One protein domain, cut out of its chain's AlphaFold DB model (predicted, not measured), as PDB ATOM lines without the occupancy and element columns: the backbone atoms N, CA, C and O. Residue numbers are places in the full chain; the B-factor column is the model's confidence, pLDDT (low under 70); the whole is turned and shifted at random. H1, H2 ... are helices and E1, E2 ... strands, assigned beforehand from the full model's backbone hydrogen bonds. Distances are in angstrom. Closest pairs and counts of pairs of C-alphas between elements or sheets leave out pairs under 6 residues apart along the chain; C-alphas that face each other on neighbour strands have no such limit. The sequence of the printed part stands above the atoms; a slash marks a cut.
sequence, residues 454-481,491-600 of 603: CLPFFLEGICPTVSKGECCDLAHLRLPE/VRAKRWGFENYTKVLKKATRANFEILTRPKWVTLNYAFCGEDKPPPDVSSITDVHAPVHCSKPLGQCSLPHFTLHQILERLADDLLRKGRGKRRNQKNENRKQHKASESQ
ATOM      1  N   CYS A 454      75.261 159.239 124.694       83.88
ATOM      2  CA  CYS A 454      74.086 159.222 123.838       83.88
ATOM      3  C   CYS A 454      73.823 157.782 123.379       83.88
ATOM      4  O   CYS A 454      74.473 157.300 122.453       83.88
ATOM      5  N   LEU A 455      72.884 157.097 124.042       82.00
ATOM      6  CA  LEU A 455      72.510 155.720 123.711       82.00
ATOM      7  C   LEU A 455      71.985 155.568 122.269       82.00
ATOM      8  O   LEU A 455      72.488 154.676 121.589       82.00
ATOM      9  N   PRO A 456      71.088 156.437 121.748       81.94
ATOM     10  CA  PRO A 456      70.668 156.367 120.344       81.94
ATOM     11  C   PRO A 456      71.847 156.475 119.374       81.94
ATOM     12  O   PRO A 456      71.965 155.692 118.442       81.94
ATOM     13  N   PHE A 457      72.795 157.373 119.652       85.12
ATOM     14  CA  PHE A 457      73.995 157.498 118.829       85.12
ATOM     15  C   PHE A 457      74.901 156.269 118.926       85.12
ATOM     16  O   PHE A 457      75.517 155.881 117.940       85.12
ATOM     17  N   PHE A 458      75.003 155.661 120.106       85.50
ATOM     18  CA  PHE A 458      75.801 154.456 120.290       85.50
ATOM     19  C   PHE A 458      75.212 153.255 119.530       85.50
ATOM     20  O   PHE A 458      75.974 152.493 118.944       85.50
ATOM     21  N   LEU A 459      73.882 153.111 119.522       81.56
ATOM     22  CA  LEU A 459      73.173 152.009 118.863       81.56
ATOM     23  C   LEU A 459      73.031 152.216 117.348       81.56
ATOM     24  O   LEU A 459      73.330 151.319 116.569       81.56
ATOM     25  N   GLU A 460      72.598 153.402 116.927       80.38
ATOM     26  CA  GLU A 460      72.158 153.676 115.551       80.38
ATOM     27  C   GLU A 460      73.126 154.595 114.790       80.38
ATOM     28  O   GLU A 460      72.968 154.830 113.596       80.38
ATOM     29  N   GLY A 461      74.131 155.163 115.464       81.56
ATOM     30  CA  GLY A 461      75.032 156.161 114.879       81.56
ATOM     31  C   GLY A 461      74.402 157.550 114.707       81.56
ATOM     32  O   GLY A 461      75.068 158.463 114.219       81.56
ATOM     33  N   ILE A 462      73.145 157.739 115.125       81.94
ATOM     34  CA  ILE A 462      72.386 158.983 114.950       81.94
ATOM     35  C   ILE A 462      71.996 159.547 116.319       81.94
ATOM     36  O   ILE A 462      71.467 158.850 117.179       81.94
ATOM     37  N   CYS A 463      72.258 160.838 116.539       84.19
ATOM     38  CA  CYS A 463      71.799 161.554 117.731       84.19
ATOM     39  C   CYS A 463      70.576 162.419 117.379       84.19
ATOM     40  O   CYS A 463      70.755 163.418 116.676       84.19
ATOM     41  N   PRO A 464      69.370 162.112 117.901       81.81
ATOM     42  CA  PRO A 464      68.133 162.834 117.580       81.81
ATOM     43  C   PRO A 464      68.171 164.335 117.896       81.81
ATOM     44  O   PRO A 464      67.510 165.136 117.243       81.81
ATOM     45  N   THR A 465      68.932 164.731 118.919       80.56
ATOM     46  CA  THR A 465      69.104 166.138 119.312       80.56
ATOM     47  C   THR A 465      70.001 166.876 118.318       80.56
ATOM     48  O   THR A 465      69.683 167.974 117.877       80.56
ATOM     49  N   VAL A 466      71.104 166.247 117.906       81.06
ATOM     50  CA  VAL A 466      72.043 166.834 116.937       81.06
ATOM     51  C   VAL A 466      71.420 166.892 115.542       81.06
ATOM     52  O   VAL A 466      71.609 167.884 114.845       81.06
ATOM     53  N   SER A 467      70.634 165.885 115.143       78.94
ATOM     54  CA  SER A 467      69.923 165.885 113.855       78.94
ATOM     55  C   SER A 467      68.861 166.984 113.754       78.94
ATOM     56  O   SER A 467      68.531 167.408 112.653       78.94
ATOM     57  N   LYS A 468      68.351 167.474 114.890       79.62
ATOM     58  CA  LYS A 468      67.450 168.637 114.970       79.62
ATOM     59  C   LYS A 468      68.191 169.984 114.991       79.62
ATOM     60  O   LYS A 468      67.552 171.021 115.114       79.62
ATOM     61  N   GLY A 469      69.522 169.986 114.883       73.62
ATOM     62  CA  GLY A 469      70.349 171.198 114.930       73.62
ATOM     63  C   GLY A 469      70.702 171.676 116.344       73.62
ATOM     64  O   GLY A 469      71.339 172.716 116.501       73.62
ATOM     65  N   GLU A 470      70.339 170.925 117.384       76.06
ATOM     66  CA  GLU A 470      70.570 171.305 118.779       76.06
ATOM     67  C   GLU A 470      71.886 170.730 119.338       76.06
ATOM     68  O   GLU A 470      72.459 169.747 118.855       76.06
ATOM     69  N   CYS A 471      72.398 171.343 120.409       75.12
ATOM     70  CA  CYS A 471      73.594 170.856 121.093       75.12
ATOM     71  C   CYS A 471      73.243 169.747 122.093       75.12
ATOM     72  O   CYS A 471      72.702 170.017 123.158       75.12
ATOM     73  N   CYS A 472      73.646 168.508 121.807       78.62
ATOM     74  CA  CYS A 472      73.556 167.419 122.780       78.62
ATOM     75  C   CYS A 472      74.693 167.493 123.821       78.62
ATOM     76  O   CYS A 472      75.882 167.625 123.486       78.62
ATOM     77  N   ASP A 473      74.337 167.388 125.102       77.12
ATOM     78  CA  ASP A 473      75.285 167.445 126.222       77.12
ATOM     79  C   ASP A 473      75.934 166.102 126.576       77.12
ATOM     80  O   ASP A 473      76.896 166.073 127.347       77.12
ATOM     81  N   LEU A 474      75.492 165.017 125.940       82.38
ATOM     82  CA  LEU A 474      75.989 163.666 126.179       82.38
ATOM     83  C   LEU A 474      77.278 163.363 125.401       82.38
ATOM     84  O   LEU A 474      77.591 163.976 124.372       82.38
ATOM     85  N   ALA A 475      78.042 162.383 125.885       84.62
ATOM     86  CA  ALA A 475      79.181 161.836 125.162       84.62
ATOM     87  C   ALA A 475      78.701 160.956 123.996       84.62
ATOM     88  O   ALA A 475      77.913 160.036 124.168       84.62
ATOM     89  N   HIS A 476      79.197 161.214 122.795       89.38
ATOM     90  CA  HIS A 476      78.878 160.417 121.612       89.38
ATOM     91  C   HIS A 476      80.019 159.430 121.410       89.38
ATOM     92  O   HIS A 476      81.117 159.831 121.013       89.38
ATOM     93  N   LEU A 477      79.787 158.178 121.793       88.38
ATOM     94  CA  LEU A 477      80.771 157.101 121.762       88.38
ATOM     95  C   LEU A 477      80.360 156.075 120.708       88.38
ATOM     96  O   LEU A 477      79.168 155.890 120.483       88.38
ATOM     97  N   ARG A 478      81.332 155.406 120.088       86.06
ATOM     98  CA  ARG A 478      81.100 154.262 119.199       86.06
ATOM     99  C   ARG A 478      82.190 153.217 119.385       86.06
ATOM    100  O   ARG A 478      83.308 153.557 119.784       86.06
ATOM    101  N   LEU A 479      81.868 151.957 119.110       84.25
ATOM    102  CA  LEU A 479      82.898 150.951 118.887       84.25
ATOM    103  C   LEU A 479      83.592 151.244 117.545       84.25
ATOM    104  O   LEU A 479      82.928 151.675 116.603       84.25
ATOM    105  N   PRO A 480      84.915 151.064 117.463       74.25
ATOM    106  CA  PRO A 480      85.655 151.254 116.225       74.25
ATOM    107  C   PRO A 480      85.236 150.203 115.194       74.25
ATOM    108  O   PRO A 480      85.123 149.021 115.521       74.25
ATOM    109  N   GLU A 481      85.039 150.624 113.946       64.06
ATOM    110  CA  GLU A 481      84.799 149.693 112.842       64.06
ATOM    111  C   GLU A 481      86.013 148.764 112.704       64.06
ATOM    112  O   GLU A 481      87.160 149.220 112.610       64.06
ATOM    113  N   VAL A 491     101.377 149.182 119.973       44.16
ATOM    114  CA  VAL A 491     101.647 148.214 121.062       44.16
ATOM    115  C   VAL A 491     100.811 148.452 122.347       44.16
ATOM    116  O   VAL A 491     100.794 147.622 123.251       44.16
ATOM    117  N   ARG A 492     100.041 149.548 122.426       46.59
ATOM    118  CA  ARG A 492      99.094 149.868 123.512       46.59
ATOM    119  C   ARG A 492      97.677 149.277 123.364       46.59
ATOM    120  O   ARG A 492      96.897 149.399 124.303       46.59
ATOM    121  N   ALA A 493      97.314 148.640 122.250       51.72
ATOM    122  CA  ALA A 493      95.945 148.157 122.007       51.72
ATOM    123  C   ALA A 493      95.648 146.764 122.609       51.72
ATOM    124  O   ALA A 493      95.267 145.844 121.891       51.72
ATOM    125  N   LYS A 494      95.828 146.602 123.928       56.34
ATOM    126  CA  LYS A 494      95.341 145.421 124.679       56.34
ATOM    127  C   LYS A 494      94.052 145.682 125.470       56.34
ATOM    128  O   LYS A 494      93.575 144.784 126.144       56.34
ATOM    129  N   ARG A 495      93.522 146.907 125.417       70.00
ATOM    130  CA  ARG A 495      92.333 147.338 126.164       70.00
ATOM    131  C   ARG A 495      91.202 147.707 125.219       70.00
ATOM    132  O   ARG A 495      91.473 148.216 124.128       70.00
ATOM    133  N   TRP A 496      89.958 147.511 125.656       80.50
ATOM    134  CA  TRP A 496      88.785 147.998 124.927       80.50
ATOM    135  C   TRP A 496      88.899 149.503 124.689       80.50
ATOM    136  O   TRP A 496      89.224 150.276 125.598       80.50
ATOM    137  N   GLY A 497      88.633 149.917 123.454       81.25
ATOM    138  CA  GLY A 497      88.688 151.309 123.045       81.25
ATOM    139  C   GLY A 497      87.450 151.723 122.277       81.25
ATOM    140  O   GLY A 497      86.811 150.911 121.616       81.25
ATOM    141  N   PHE A 498      87.128 153.002 122.406       87.69
ATOM    142  CA  PHE A 498      85.950 153.624 121.830       87.69
ATOM    143  C   PHE A 498      86.349 154.888 121.085       87.69
ATOM    144  O   PHE A 498      87.328 155.563 121.418       87.69
ATOM    145  N   GLU A 499      85.550 155.243 120.097       87.88
ATOM    146  CA  GLU A 499      85.692 156.465 119.331       87.88
ATOM    147  C   GLU A 499      84.775 157.549 119.898       87.88
ATOM    148  O   GLU A 499      83.565 157.372 120.011       87.88
ATOM    149  N   ASN A 500      85.348 158.690 120.278       89.00
ATOM    150  CA  ASN A 500      84.612 159.833 120.805       89.00
ATOM    151  C   ASN A 500      84.302 160.852 119.698       89.00
ATOM    152  O   ASN A 500      85.172 161.633 119.289       89.00
ATOM    153  N   TYR A 501      83.034 160.890 119.297       86.75
ATOM    154  CA  TYR A 501      82.455 161.768 118.279       86.75
ATOM    155  C   TYR A 501      81.919 163.092 118.832       86.75
ATOM    156  O   TYR A 501      81.555 163.985 118.068       86.75
ATOM    157  N   THR A 502      81.927 163.294 120.153       84.12
ATOM    158  CA  THR A 502      81.294 164.458 120.803       84.12
ATOM    159  C   THR A 502      81.781 165.796 120.240       84.12
ATOM    160  O   THR A 502      81.008 166.735 120.086       84.12
ATOM    161  N   LYS A 503      83.078 165.916 119.924       80.75
ATOM    162  CA  LYS A 503      83.640 167.146 119.334       80.75
ATOM    163  C   LYS A 503      83.375 167.277 117.838       80.75
ATOM    164  O   LYS A 503      83.323 168.403 117.357       80.75
ATOM    165  N   VAL A 504      83.257 166.152 117.138       82.12
ATOM    166  CA  VAL A 504      82.963 166.103 115.704       82.12
ATOM    167  C   VAL A 504      81.543 166.624 115.491       82.12
ATOM    168  O   VAL A 504      81.350 167.614 114.796       82.12
ATOM    169  N   LEU A 505      80.579 166.072 116.234       79.56
ATOM    170  CA  LEU A 505      79.171 166.457 116.150       79.56
ATOM    171  C   LEU A 505      78.905 167.890 116.627       79.56
ATOM    172  O   LEU A 505      78.162 168.613 115.979       79.56
ATOM    173  N   LYS A 506      79.562 168.356 117.703       75.50
ATOM    174  CA  LYS A 506      79.429 169.755 118.173       75.50
ATOM    175  C   LYS A 506      79.990 170.796 117.203       75.50
ATOM    176  O   LYS A 506      79.665 171.973 117.334       75.50
ATOM    177  N   LYS A 507      80.890 170.398 116.302       71.44
ATOM    178  CA  LYS A 507      81.383 171.265 115.224       71.44
ATOM    179  C   LYS A 507      80.498 171.161 113.981       71.44
ATOM    180  O   LYS A 507      80.287 172.185 113.348       71.44
ATOM    181  N   ALA A 508      79.941 169.979 113.703       68.75
ATOM    182  CA  ALA A 508      78.984 169.740 112.616       68.75
ATOM    183  C   ALA A 508      77.725 170.587 112.749       68.75
ATOM    184  O   ALA A 508      77.318 171.226 111.792       68.75
ATOM    185  N   THR A 509      77.180 170.716 113.956       64.50
ATOM    186  CA  THR A 509      76.036 171.605 114.211       64.50
ATOM    187  C   THR A 509      76.354 173.098 114.116       64.50
ATOM    188  O   THR A 509      75.437 173.908 114.152       64.50
ATOM    189  N   ARG A 510      77.631 173.493 114.020       61.16
ATOM    190  CA  ARG A 510      78.064 174.905 113.999       61.16
ATOM    191  C   ARG A 510      78.593 175.379 112.644       61.16
ATOM    192  O   ARG A 510      78.858 176.569 112.512       61.16
ATOM    193  N   ALA A 511      78.802 174.487 111.677       55.66
ATOM    194  CA  ALA A 511      79.423 174.817 110.398       55.66
ATOM    195  C   ALA A 511      78.725 174.091 109.239       55.66
ATOM    196  O   ALA A 511      78.624 172.872 109.255       55.66
ATOM    197  N   ASN A 512      78.336 174.838 108.200       51.78
ATOM    198  CA  ASN A 512      77.801 174.312 106.934       51.78
ATOM    199  C   ASN A 512      78.905 173.828 105.957       51.78
ATOM    200  O   ASN A 512      78.710 173.875 104.748       51.78
ATOM    201  N   PHE A 513      80.075 173.393 106.444       46.66
ATOM    202  CA  PHE A 513      81.183 172.916 105.596       46.66
ATOM    203  C   PHE A 513      81.829 171.635 106.145       46.66
ATOM    204  O   PHE A 513      81.856 171.417 107.358       46.66
ATOM    205  N   GLU A 514      82.349 170.805 105.231       50.38
ATOM    206  CA  GLU A 514      82.915 169.470 105.478       50.38
ATOM    207  C   GLU A 514      83.972 169.435 106.594       50.38
ATOM    208  O   GLU A 514      84.938 170.198 106.636       50.38
ATOM    209  N   ILE A 515      83.790 168.490 107.519       50.41
ATOM    210  CA  ILE A 515      84.565 168.379 108.753       50.41
ATOM    211  C   ILE A 515      85.692 167.360 108.601       50.41
ATOM    212  O   ILE A 515      85.480 166.156 108.677       50.41
ATOM    213  N   LEU A 516      86.932 167.851 108.551       53.97
ATOM    214  CA  LEU A 516      88.165 167.054 108.685       53.97
ATOM    215  C   LEU A 516      88.542 166.776 110.157       53.97
ATOM    216  O   LEU A 516      89.717 166.738 110.522       53.97
ATOM    217  N   THR A 517      87.566 166.612 111.060       61.59
ATOM    218  CA  THR A 517      87.852 166.270 112.468       61.59
ATOM    219  C   THR A 517      87.618 164.782 112.694       61.59
ATOM    220  O   THR A 517      86.477 164.344 112.785       61.59
ATOM    221  N   ARG A 518      88.697 164.004 112.820       73.56
ATOM    222  CA  ARG A 518      88.607 162.571 113.136       73.56
ATOM    223  C   ARG A 518      88.149 162.348 114.589       73.56
ATOM    224  O   ARG A 518      88.529 163.143 115.465       73.56
ATOM    225  N   PRO A 519      87.357 161.297 114.869       82.06
ATOM    226  CA  PRO A 519      86.993 160.939 116.234       82.06
ATOM    227  C   PRO A 519      88.247 160.600 117.050       82.06
ATOM    228  O   PRO A 519      89.278 160.187 116.516       82.06
ATOM    229  N   LYS A 520      88.188 160.827 118.365       83.56
ATOM    230  CA  LYS A 520      89.322 160.540 119.255       83.56
ATOM    231  C   LYS A 520      89.169 159.177 119.902       83.56
ATOM    232  O   LYS A 520      88.144 158.929 120.528       83.56
ATOM    233  N   TRP A 521      90.222 158.372 119.850       83.56
ATOM    234  CA  TRP A 521      90.289 157.121 120.595       83.56
ATOM    235  C   TRP A 521      90.332 157.374 122.105       83.56
ATOM    236  O   TRP A 521      91.124 158.192 122.586       83.56
ATOM    237  N   VAL A 522      89.485 156.673 122.851       83.81
ATOM    238  CA  VAL A 522      89.344 156.776 124.306       83.81
ATOM    239  C   VAL A 522      89.204 155.379 124.911       83.81
ATOM    240  O   VAL A 522      88.534 154.515 124.358       83.81
ATOM    241  N   THR A 523      89.854 155.143 126.048       82.94
ATOM    242  CA  THR A 523      89.843 153.858 126.765       82.94
ATOM    243  C   THR A 523      89.603 154.113 128.249       82.94
ATOM    244  O   THR A 523      89.918 155.198 128.747       82.94
ATOM    245  N   LEU A 524      89.104 153.117 128.982       77.69
ATOM    246  CA  LEU A 524      89.077 153.201 130.441       77.69
ATOM    247  C   LEU A 524      90.502 153.180 131.012       77.69
ATOM    248  O   LEU A 524      91.413 152.536 130.485       77.69
ATOM    249  N   ASN A 525      90.702 153.911 132.109       70.38
ATOM    250  CA  ASN A 525      92.023 154.043 132.731       70.38
ATOM    251  C   ASN A 525      92.384 152.842 133.630       70.38
ATOM    252  O   ASN A 525      93.538 152.710 134.032       70.38
ATOM    253  N   TYR A 526      91.443 151.939 133.905       71.88
ATOM    254  CA  TYR A 526      91.626 150.755 134.748       71.88
ATOM    255  C   TYR A 526      91.095 149.497 134.059       71.88
ATOM    256  O   TYR A 526      90.218 149.586 133.203       71.88
ATOM    257  N   ALA A 527      91.655 148.350 134.440       76.50
ATOM    258  CA  ALA A 527      91.322 147.056 133.860       76.50
ATOM    259  C   ALA A 527      90.024 146.483 134.447       76.50
ATOM    260  O   ALA A 527      89.688 146.731 135.608       76.50
ATOM    261  N   PHE A 528      89.317 145.686 133.651       77.62
ATOM    262  CA  PHE A 528      88.103 144.976 134.049       77.62
ATOM    263  C   PHE A 528      88.091 143.557 133.471       77.62
ATOM    264  O   PHE A 528      88.884 143.216 132.595       77.62
ATOM    265  N   CYS A 529      87.229 142.694 134.007       78.19
ATOM    266  CA  CYS A 529      87.140 141.307 133.571       78.19
ATOM    267  C   CYS A 529      86.619 141.222 132.126       78.19
ATOM    268  O   CYS A 529      85.599 141.827 131.805       78.19
ATOM    269  N   GLY A 530      87.308 140.459 131.270       72.81
ATOM    270  CA  GLY A 530      86.952 140.294 129.857       72.81
ATOM    271  C   GLY A 530      87.450 141.410 128.932       72.81
ATOM    272  O   GLY A 530      87.095 141.407 127.758       72.81
ATOM    273  N   GLU A 531      88.283 142.335 129.423       75.88
ATOM    274  CA  GLU A 531      88.927 143.390 128.617       75.88
ATOM    275  C   GLU A 531      89.850 142.833 127.510       75.88
ATOM    276  O   GLU A 531      90.116 143.499 126.512       75.88
ATOM    277  N   ASP A 532      90.331 141.603 127.679       68.25
ATOM    278  CA  ASP A 532      91.167 140.854 126.739       68.25
ATOM    279  C   ASP A 532      90.376 140.187 125.601       68.25
ATOM    280  O   ASP A 532      90.956 139.819 124.577       68.25
ATOM    281  N   LYS A 533      89.056 140.050 125.757       73.44
ATOM    282  CA  LYS A 533      88.151 139.520 124.729       73.44
ATOM    283  C   LYS A 533      87.726 140.627 123.762       73.44
ATOM    284  O   LYS A 533      87.761 141.800 124.135       73.44
ATOM    285  N   PRO A 534      87.311 140.304 122.524       70.38
ATOM    286  CA  PRO A 534      86.695 141.302 121.657       70.38
ATOM    287  C   PRO A 534      85.419 141.874 122.308       70.38
ATOM    288  O   PRO A 534      84.710 141.136 123.002       70.38
ATOM    289  N   PRO A 535      85.126 143.176 122.115       71.94
ATOM    290  CA  PRO A 535      83.850 143.747 122.530       71.94
ATOM    291  C   PRO A 535      82.696 143.060 121.778       71.94
ATOM    292  O   PRO A 535      82.899 142.634 120.640       71.94
ATOM    293  N   PRO A 536      81.508 142.929 122.392       72.44
ATOM    294  CA  PRO A 536      80.362 142.300 121.743       72.44
ATOM    295  C   PRO A 536      79.866 143.138 120.557       72.44
ATOM    296  O   PRO A 536      79.863 144.371 120.628       72.44
ATOM    297  N   ASP A 537      79.412 142.460 119.500       68.94
ATOM    298  CA  ASP A 537      78.692 143.093 118.395       68.94
ATOM    299  C   ASP A 537      77.296 143.484 118.887       68.94
ATOM    300  O   ASP A 537      76.521 142.645 119.349       68.94
ATOM    301  N   VAL A 538      77.002 144.783 118.873       68.44
ATOM    302  CA  VAL A 538      75.781 145.327 119.474       68.44
ATOM    303  C   VAL A 538      74.689 145.418 118.417       68.44
ATOM    304  O   VAL A 538      74.819 146.180 117.462       68.44
ATOM    305  N   SER A 539      73.594 144.689 118.623       57.50
ATOM    306  CA  SER A 539      72.392 144.745 117.779       57.50
ATOM    307  C   SER A 539      71.175 145.332 118.500       57.50
ATOM    308  O   SER A 539      70.255 145.816 117.846       57.50
ATOM    309  N   SER A 540      71.150 145.316 119.840       68.56
ATOM    310  CA  SER A 540      69.995 145.743 120.634       68.56
ATOM    311  C   SER A 540      70.373 146.311 122.011       68.56
ATOM    312  O   SER A 540      71.485 146.123 122.509       68.56
ATOM    313  N   ILE A 541      69.420 146.983 122.671       66.88
ATOM    314  CA  ILE A 541      69.570 147.483 124.051       66.88
ATOM    315  C   ILE A 541      69.860 146.352 125.053       66.88
ATOM    316  O   ILE A 541      70.626 146.538 125.997       66.88
ATOM    317  N   THR A 542      69.303 145.164 124.821       65.62
ATOM    318  CA  THR A 542      69.484 143.981 125.671       65.62
ATOM    319  C   THR A 542      70.950 143.545 125.708       65.62
ATOM    320  O   THR A 542      71.478 143.243 126.779       65.62
ATOM    321  N   ASP A 543      71.642 143.629 124.568       68.69
ATOM    322  CA  ASP A 543      73.059 143.269 124.431       68.69
ATOM    323  C   ASP A 543      73.977 144.252 125.178       68.69
ATOM    324  O   ASP A 543      75.010 143.876 125.732       68.69
ATOM    325  N   VAL A 544      73.572 145.524 125.272       73.00
ATOM    326  CA  VAL A 544      74.308 146.573 125.997       73.00
ATOM    327  C   VAL A 544      74.278 146.351 127.515       73.00
ATOM    328  O   VAL A 544      75.241 146.685 128.219       73.00
ATOM    329  N   HIS A 545      73.199 145.759 128.027       73.38
ATOM    330  CA  HIS A 545      73.035 145.436 129.446       73.38
ATOM    331  C   HIS A 545      73.470 144.009 129.808       73.38
ATOM    332  O   HIS A 545      73.509 143.679 130.995       73.38
ATOM    333  N   ALA A 546      73.862 143.189 128.830       68.75
ATOM    334  CA  ALA A 546      74.378 141.853 129.082       68.75
ATOM    335  C   ALA A 546      75.726 141.899 129.847       68.75
ATOM    336  O   ALA A 546      76.587 142.744 129.562       68.75
ATOM    337  N   PRO A 547      75.948 141.004 130.828       63.09
ATOM    338  CA  PRO A 547      77.233 140.887 131.511       63.09
ATOM    339  C   PRO A 547      78.345 140.434 130.560       63.09
ATOM    340  O   PRO A 547      78.180 139.469 129.807       63.09
ATOM    341  N   VAL A 548      79.518 141.067 130.648       65.50
ATOM    342  CA  VAL A 548      80.714 140.567 129.960       65.50
ATOM    343  C   VAL A 548      81.086 139.211 130.566       65.50
ATOM    344  O   VAL A 548      81.293 139.088 131.775       65.50
ATOM    345  N   HIS A 549      81.124 138.173 129.728       62.19
ATOM    346  CA  HIS A 549      81.300 136.788 130.166       62.19
ATOM    347  C   HIS A 549      82.628 136.572 130.906       62.19
ATOM    348  O   HIS A 549      83.711 136.614 130.303       62.19
ATOM    349  N   CYS A 550      82.531 136.232 132.192       70.44
ATOM    350  CA  CYS A 550      83.642 135.743 132.999       70.44
ATOM    351  C   CYS A 550      83.732 134.219 132.901       70.44
ATOM    352  O   CYS A 550      82.770 133.519 133.193       70.44
ATOM    353  N   SER A 551      84.894 133.697 132.509       64.94
ATOM    354  CA  SER A 551      85.157 132.251 132.467       64.94
ATOM    355  C   SER A 551      85.616 131.677 133.813       64.94
ATOM    356  O   SER A 551      85.877 130.481 133.901       64.94
ATOM    357  N   LYS A 552      85.756 132.512 134.854       69.50
ATOM    358  CA  LYS A 552      86.218 132.087 136.182       69.50
ATOM    359  C   LYS A 552      85.033 131.788 137.113       69.50
ATOM    360  O   LYS A 552      84.024 132.489 137.032       69.50
ATOM    361  N   PRO A 553      85.162 130.815 138.035       67.62
ATOM    362  CA  PRO A 553      84.155 130.545 139.060       67.62
ATOM    363  C   PRO A 553      83.864 131.770 139.941       67.62
ATOM    364  O   PRO A 553      84.735 132.622 140.161       67.62
ATOM    365  N   LEU A 554      82.644 131.830 140.485       59.31
ATOM    366  CA  LEU A 554      82.206 132.858 141.437       59.31
ATOM    367  C   LEU A 554      83.225 133.006 142.585       59.31
ATOM    368  O   LEU A 554      83.564 132.037 143.256       59.31
ATOM    369  N   GLY A 555      83.732 134.227 142.786       62.53
ATOM    370  CA  GLY A 555      84.697 134.554 143.847       62.53
ATOM    371  C   GLY A 555      86.185 134.417 143.489       62.53
ATOM    372  O   GLY A 555      87.019 134.851 144.276       62.53
ATOM    373  N   GLN A 556      86.548 133.891 142.310       71.81
ATOM    374  CA  GLN A 556      87.958 133.712 141.896       71.81
ATOM    375  C   GLN A 556      88.485 134.786 140.923       71.81
ATOM    376  O   GLN A 556      89.642 134.747 140.494       71.81
ATOM    377  N   CYS A 557      87.654 135.758 140.543       74.19
ATOM    378  CA  CYS A 557      88.060 136.884 139.708       74.19
ATOM    379  C   CYS A 557      88.218 138.148 140.562       74.19
ATOM    380  O   CYS A 557      87.255 138.622 141.157       74.19
ATOM    381  N   SER A 558      89.434 138.698 140.599       72.88
ATOM    382  CA  SER A 558      89.768 139.936 141.316       72.88
ATOM    383  C   SER A 558      89.470 141.214 140.520       72.88
ATOM    384  O   SER A 558      89.655 142.312 141.037       72.88
ATOM    385  N   LEU A 559      89.029 141.085 139.263       74.00
ATOM    386  CA  LEU A 559      88.693 142.205 138.385       74.00
ATOM    387  C   LEU A 559      87.175 142.425 138.337       74.00
ATOM    388  O   LEU A 559      86.412 141.460 138.403       74.00
ATOM    389  N   PRO A 560      86.714 143.675 138.173       69.88
ATOM    390  CA  PRO A 560      85.288 143.969 138.135       69.88
ATOM    391  C   PRO A 560      84.614 143.418 136.866       69.88
ATOM    392  O   PRO A 560      85.155 143.537 135.767       69.88
ATOM    393  N   HIS A 561      83.413 142.853 137.010       75.94
ATOM    394  CA  HIS A 561      82.595 142.323 135.910       75.94
ATOM    395  C   HIS A 561      81.590 143.377 135.451       75.94
ATOM    396  O   HIS A 561      80.512 143.503 136.032       75.94
ATOM    397  N   PHE A 562      81.951 144.175 134.449       72.94
ATOM    398  CA  PHE A 562      81.066 145.225 133.950       72.94
ATOM    399  C   PHE A 562      80.205 144.755 132.781       72.94
ATOM    400  O   PHE A 562      80.610 143.890 132.014       72.94
ATOM    401  N   THR A 563      79.029 145.361 132.623       79.00
ATOM    402  CA  THR A 563      78.283 145.341 131.353       79.00
ATOM    403  C   THR A 563      78.865 146.367 130.376       79.00
ATOM    404  O   THR A 563      79.591 147.286 130.780       79.00
ATOM    405  N   LEU A 564      78.525 146.271 129.087       79.38
ATOM    406  CA  LEU A 564      78.953 147.269 128.101       79.38
ATOM    407  C   LEU A 564      78.405 148.668 128.436       79.38
ATOM    408  O   LEU A 564      79.153 149.647 128.402       79.38
ATOM    409  N   HIS A 565      77.143 148.757 128.868       81.00
ATOM    410  CA  HIS A 565      76.541 149.984 129.401       81.00
ATOM    411  C   HIS A 565      77.413 150.614 130.493       81.00
ATOM    412  O   HIS A 565      77.772 151.790 130.460       81.00
ATOM    413  N   GLN A 566      77.809 149.792 131.460       74.12
ATOM    414  CA  GLN A 566      78.599 150.204 132.607       74.12
ATOM    415  C   GLN A 566      79.997 150.704 132.228       74.12
ATOM    416  O   GLN A 566      80.533 151.554 132.943       74.12
ATOM    417  N   ILE A 567      80.587 150.180 131.155       79.69
ATOM    418  CA  ILE A 567      81.867 150.629 130.593       79.69
ATOM    419  C   ILE A 567      81.696 152.000 129.924       79.69
ATOM    420  O   ILE A 567      82.462 152.924 130.215       79.69
ATOM    421  N   LEU A 568      80.663 152.153 129.091       82.50
ATOM    422  CA  LEU A 568      80.355 153.389 128.364       82.50
ATOM    423  C   LEU A 568      80.039 154.555 129.300       82.50
ATOM    424  O   LEU A 568      80.597 155.637 129.130       82.50
ATOM    425  N   GLU A 569      79.227 154.324 130.334       78.56
ATOM    426  CA  GLU A 569      78.902 155.332 131.352       78.56
ATOM    427  C   GLU A 569      80.154 155.872 132.050       78.56
ATOM    428  O   GLU A 569      80.347 157.080 132.184       78.56
ATOM    429  N   ARG A 570      81.056 154.976 132.465       76.50
ATOM    430  CA  ARG A 570      82.307 155.349 133.149       76.50
ATOM    431  C   ARG A 570      83.221 156.167 132.251       76.50
ATOM    432  O   ARG A 570      83.857 157.116 132.707       76.50
ATOM    433  N   LEU A 571      83.302 155.781 130.982       81.06
ATOM    434  CA  LEU A 571      84.129 156.466 130.005       81.06
ATOM    435  C   LEU A 571      83.563 157.852 129.679       81.06
ATOM    436  O   LEU A 571      84.305 158.831 129.626       81.06
ATOM    437  N   ALA A 572      82.247 157.943 129.500       81.94
ATOM    438  CA  ALA A 572      81.546 159.193 129.262       81.94
ATOM    439  C   ALA A 572      81.678 160.169 130.437       81.94
ATOM    440  O   ALA A 572      81.977 161.347 130.219       81.94
ATOM    441  N   ASP A 573      81.550 159.683 131.673       74.31
ATOM    442  CA  ASP A 573      81.737 160.506 132.866       74.31
ATOM    443  C   ASP A 573      83.158 161.073 132.967       74.31
ATOM    444  O   ASP A 573      83.325 162.285 133.125       74.31
ATOM    445  N   ASP A 574      84.192 160.250 132.765       76.06
ATOM    446  CA  ASP A 574      85.586 160.720 132.763       76.06
ATOM    447  C   ASP A 574      85.811 161.827 131.715       76.06
ATOM    448  O   ASP A 574      86.439 162.858 131.988       76.06
ATOM    449  N   LEU A 575      85.231 161.672 130.521       79.25
ATOM    450  CA  LEU A 575      85.321 162.663 129.447       79.25
ATOM    451  C   LEU A 575      84.626 163.980 129.801       79.25
ATOM    452  O   LEU A 575      85.200 165.060 129.598       79.25
ATOM    453  N   LEU A 576      83.413 163.910 130.343       76.50
ATOM    454  CA  LEU A 576      82.641 165.084 130.740       76.50
ATOM    455  C   LEU A 576      83.274 165.785 131.943       76.50
ATOM    456  O   LEU A 576      83.358 167.017 131.965       76.50
ATOM    457  N   ARG A 577      83.805 165.034 132.913       70.94
ATOM    458  CA  ARG A 577      84.530 165.560 134.077       70.94
ATOM    459  C   ARG A 577      85.801 166.295 133.663       70.94
ATOM    460  O   ARG A 577      85.990 167.448 134.054       70.94
ATOM    461  N   LYS A 578      86.622 165.695 132.793       75.44
ATOM    462  CA  LYS A 578      87.805 166.354 132.205       75.44
ATOM    463  C   LYS A 578      87.419 167.607 131.418       75.44
ATOM    464  O   LYS A 578      88.117 168.620 131.487       75.44
ATOM    465  N   GLY A 579      86.296 167.577 130.697       75.31
ATOM    466  CA  GLY A 579      85.747 168.739 129.997       75.31
ATOM    467  C   GLY A 579      85.351 169.882 130.941       75.31
ATOM    468  O   GLY A 579      85.744 171.030 130.717       75.31
ATOM    469  N   ARG A 580      84.621 169.572 132.020       71.75
ATOM    470  CA  ARG A 580      84.217 170.533 133.061       71.75
ATOM    471  C   ARG A 580      85.425 171.132 133.781       71.75
ATOM    472  O   ARG A 580      85.482 172.350 133.937       71.75
ATOM    473  N   GLY A 581      86.413 170.308 134.137       70.00
ATOM    474  CA  GLY A 581      87.667 170.758 134.749       70.00
ATOM    475  C   GLY A 581      88.406 171.779 133.880       70.00
ATOM    476  O   GLY A 581      88.768 172.850 134.361       70.00
ATOM    477  N   LYS A 582      88.522 171.519 132.569       75.19
ATOM    478  CA  LYS A 582      89.121 172.473 131.619       75.19
ATOM    479  C   LYS A 582      88.361 173.798 131.555       75.19
ATOM    480  O   LYS A 582      88.984 174.851 131.609       75.19
ATOM    481  N   ARG A 583      87.022 173.767 131.505       72.88
ATOM    482  CA  ARG A 583      86.200 174.994 131.522       72.88
ATOM    483  C   ARG A 583      86.357 175.780 132.823       72.88
ATOM    484  O   ARG A 583      86.383 177.005 132.787       72.88
ATOM    485  N   ARG A 584      86.446 175.094 133.968       72.69
ATOM    486  CA  ARG A 584      86.655 175.730 135.275       72.69
ATOM    487  C   ARG A 584      88.020 176.411 135.341       72.69
ATOM    488  O   ARG A 584      88.085 177.562 135.761       72.69
ATOM    489  N   ASN A 585      89.070 175.744 134.864       73.69
ATOM    490  CA  ASN A 585      90.409 176.324 134.784       73.69
ATOM    491  C   ASN A 585      90.427 177.544 133.860       73.69
ATOM    492  O   ASN A 585      90.885 178.596 134.280       73.69
ATOM    493  N   GLN A 586      89.804 177.451 132.684       74.94
ATOM    494  CA  GLN A 586      89.702 178.577 131.755       74.94
ATOM    495  C   GLN A 586      88.923 179.763 132.346       74.94
ATOM    496  O   GLN A 586      89.350 180.902 132.229       74.94
ATOM    497  N   LYS A 587      87.804 179.523 133.046       76.38
ATOM    498  CA  LYS A 587      87.077 180.595 133.754       76.38
ATOM    499  C   LYS A 587      87.926 181.236 134.854       76.38
ATOM    500  O   LYS A 587      87.838 182.443 135.058       76.38
ATOM    501  N   ASN A 588      88.723 180.444 135.565       75.75
ATOM    502  CA  ASN A 588      89.624 180.951 136.596       75.75
ATOM    503  C   ASN A 588      90.776 181.764 135.993       75.75
ATOM    504  O   ASN A 588      91.113 182.808 136.539       75.75
ATOM    505  N   GLU A 589      91.346 181.323 134.874       78.25
ATOM    506  CA  GLU A 589      92.360 182.069 134.120       78.25
ATOM    507  C   GLU A 589      91.793 183.377 133.572       78.25
ATOM    508  O   GLU A 589      92.375 184.426 133.825       78.25
ATOM    509  N   ASN A 590      90.606 183.355 132.963       77.50
ATOM    510  CA  ASN A 590      89.936 184.564 132.483       77.50
ATOM    511  C   ASN A 590      89.648 185.545 133.627       77.50
ATOM    512  O   ASN A 590      89.827 186.741 133.459       77.50
ATOM    513  N   ARG A 591      89.244 185.063 134.813       76.69
ATOM    514  CA  ARG A 591      89.057 185.916 136.003       76.69
ATOM    515  C   ARG A 591      90.367 186.512 136.511       76.69
ATOM    516  O   ARG A 591      90.369 187.649 136.966       76.69
ATOM    517  N   LYS A 592      91.466 185.752 136.466       76.00
ATOM    518  CA  LYS A 592      92.802 186.255 136.822       76.00
ATOM    519  C   LYS A 592      93.275 187.309 135.825       76.00
ATOM    520  O   LYS A 592      93.794 188.329 136.253       76.00
ATOM    521  N   GLN A 593      93.045 187.084 134.532       74.25
ATOM    522  CA  GLN A 593      93.340 188.052 133.479       74.25
ATOM    523  C   GLN A 593      92.500 189.318 133.638       74.25
ATOM    524  O   GLN A 593      93.082 190.389 133.654       74.25
ATOM    525  N   HIS A 594      91.188 189.202 133.883       69.75
ATOM    526  CA  HIS A 594      90.306 190.356 134.104       69.75
ATOM    527  C   HIS A 594      90.766 191.221 135.283       69.75
ATOM    528  O   HIS A 594      90.868 192.437 135.153       69.75
ATOM    529  N   LYS A 595      91.125 190.579 136.405       72.75
ATOM    530  CA  LYS A 595      91.684 191.264 137.576       72.75
ATOM    531  C   LYS A 595      93.027 191.931 137.282       72.75
ATOM    532  O   LYS A 595      93.262 193.023 137.780       72.75
ATOM    533  N   ALA A 596      93.886 191.294 136.486       65.94
ATOM    534  CA  ALA A 596      95.172 191.860 136.084       65.94
ATOM    535  C   ALA A 596      95.001 193.080 135.157       65.94
ATOM    536  O   ALA A 596      95.703 194.076 135.323       65.94
ATOM    537  N   SER A 597      94.038 193.040 134.233       63.94
ATOM    538  CA  SER A 597      93.704 194.174 133.365       63.94
ATOM    539  C   SER A 597      93.014 195.323 134.113       63.94
ATOM    540  O   SER A 597      93.315 196.477 133.837       63.94
ATOM    541  N   GLU A 598      92.170 195.047 135.113       60.16
ATOM    542  CA  GLU A 598      91.585 196.084 135.987       60.16
ATOM    543  C   GLU A 598      92.653 196.794 136.836       60.16
ATOM    544  O   GLU A 598      92.589 198.010 137.019       60.16
ATOM    545  N   SER A 599      93.680 196.069 137.292       55.66
ATOM    546  CA  SER A 599      94.824 196.666 137.994       55.66
ATOM    547  C   SER A 599      95.773 197.467 137.092       55.66
ATOM    548  O   SER A 599      96.465 198.339 137.602       55.66
ATOM    549  N   GLN A 600      95.801 197.208 135.779       54.03
ATOM    550  CA  GLN A 600      96.589 197.988 134.808       54.03
ATOM    551  C   GLN A 600      95.855 199.229 134.282       54.03
ATOM    552  O   GLN A 600      96.507 200.154 133.828       54.03
TER     553      GLN A 600
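What this domain is: This is residues 454 to 481 and 491 to 600 of the 603 residues of the protein "NARG2_C domain-containing protein" of Phytophthora parasitica P1976 (UniProt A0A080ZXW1). A small two-stranded ribbon, E1 and E2, sits in a loose head of short helices and long loops; the long straight helix H5 runs past this ribbon and sticks out of the head with residues 577 to 600. The short helices H1, H2, H3 and H4 lie to one side of the ribbon, H1 and H4 apart from E1, and the long link of residues 546 to 563 loops out from H4 and back to H5. The printed part has 138 residues, with five named helices and two named strands in the order H1, H2, E1, H3, E2, H4, H5; the strands are antiparallel. The class is mostly helix, though under half of the residues are in named elements. The whole is loose, with a radius of gyration of the C-alphas of 19.1 A, and elongated, spanning 68 by 35 by 28 A.

How they stand to each other: E1, residues 497 to 500, and E2, residues 520 to 523, are antiparallel neighbours, their directions 141 degrees apart; N 498 and O 522 are 2.8 A apart and N 500 and O 520 2.8 A, both within hydrogen-bond range. Residues 477 to 478 pair antiparallel with residues 499 to 500 of E1. E1 and H5, residues 564 to 600, are near each other. The closest C-alphas of E2 and H5, those of Thr 523 and Leu 571, are 7.1 A apart. H4, residues 541 to 545, touches H5 at its residues 564 to 566 alone; the closest C-alphas, those of Val 544 and Leu 564, are 5.1 A apart. H1, residues 455 to 460, is close to but not clearly touching H4, the closest C-alphas, Leu 459 and Ile 541, being 7.8 A apart. H2, residues 464 to 467, is close to but not clearly touching H3, residues 502 to 508, with the closest C-alphas, Val 466 and Leu 505, 7.2 A apart. H3 and H5 are apart. Every O i to N i+4 pair is within hydrogen-bond range in H1, H3, H4 and H5; H2 is too short for such a pair.

Where its parts are: E1 measures 9.7 A and E2 10.1 A from first to last C-alpha. H5 measures 54.1 A, from C-alpha 564 at (78.953, 147.269, 128.101) to C-alpha 600 at (96.589, 197.988, 134.808). H1 begins at C-alpha 455 at (72.510, 155.720, 123.711) and measures 8.4 A; H2 measures 5.1 A, H3 10.0 A and H4 6.7 A.

The domain as a whole: The C-alphas farthest apart, Pro 553 and Gln 600, are 68.7 A apart. Residues 482 to 490 are not printed, and C-alphas 481 and 491 are 18.8 A apart across this cut. The links H3 to E2, E2 to H4 and H4 to H5 are long. Mean pLDDT of the printed part is 73.3; 39 residues are under 70, among them 491 to 494, 508 to 517 and 596 to 600.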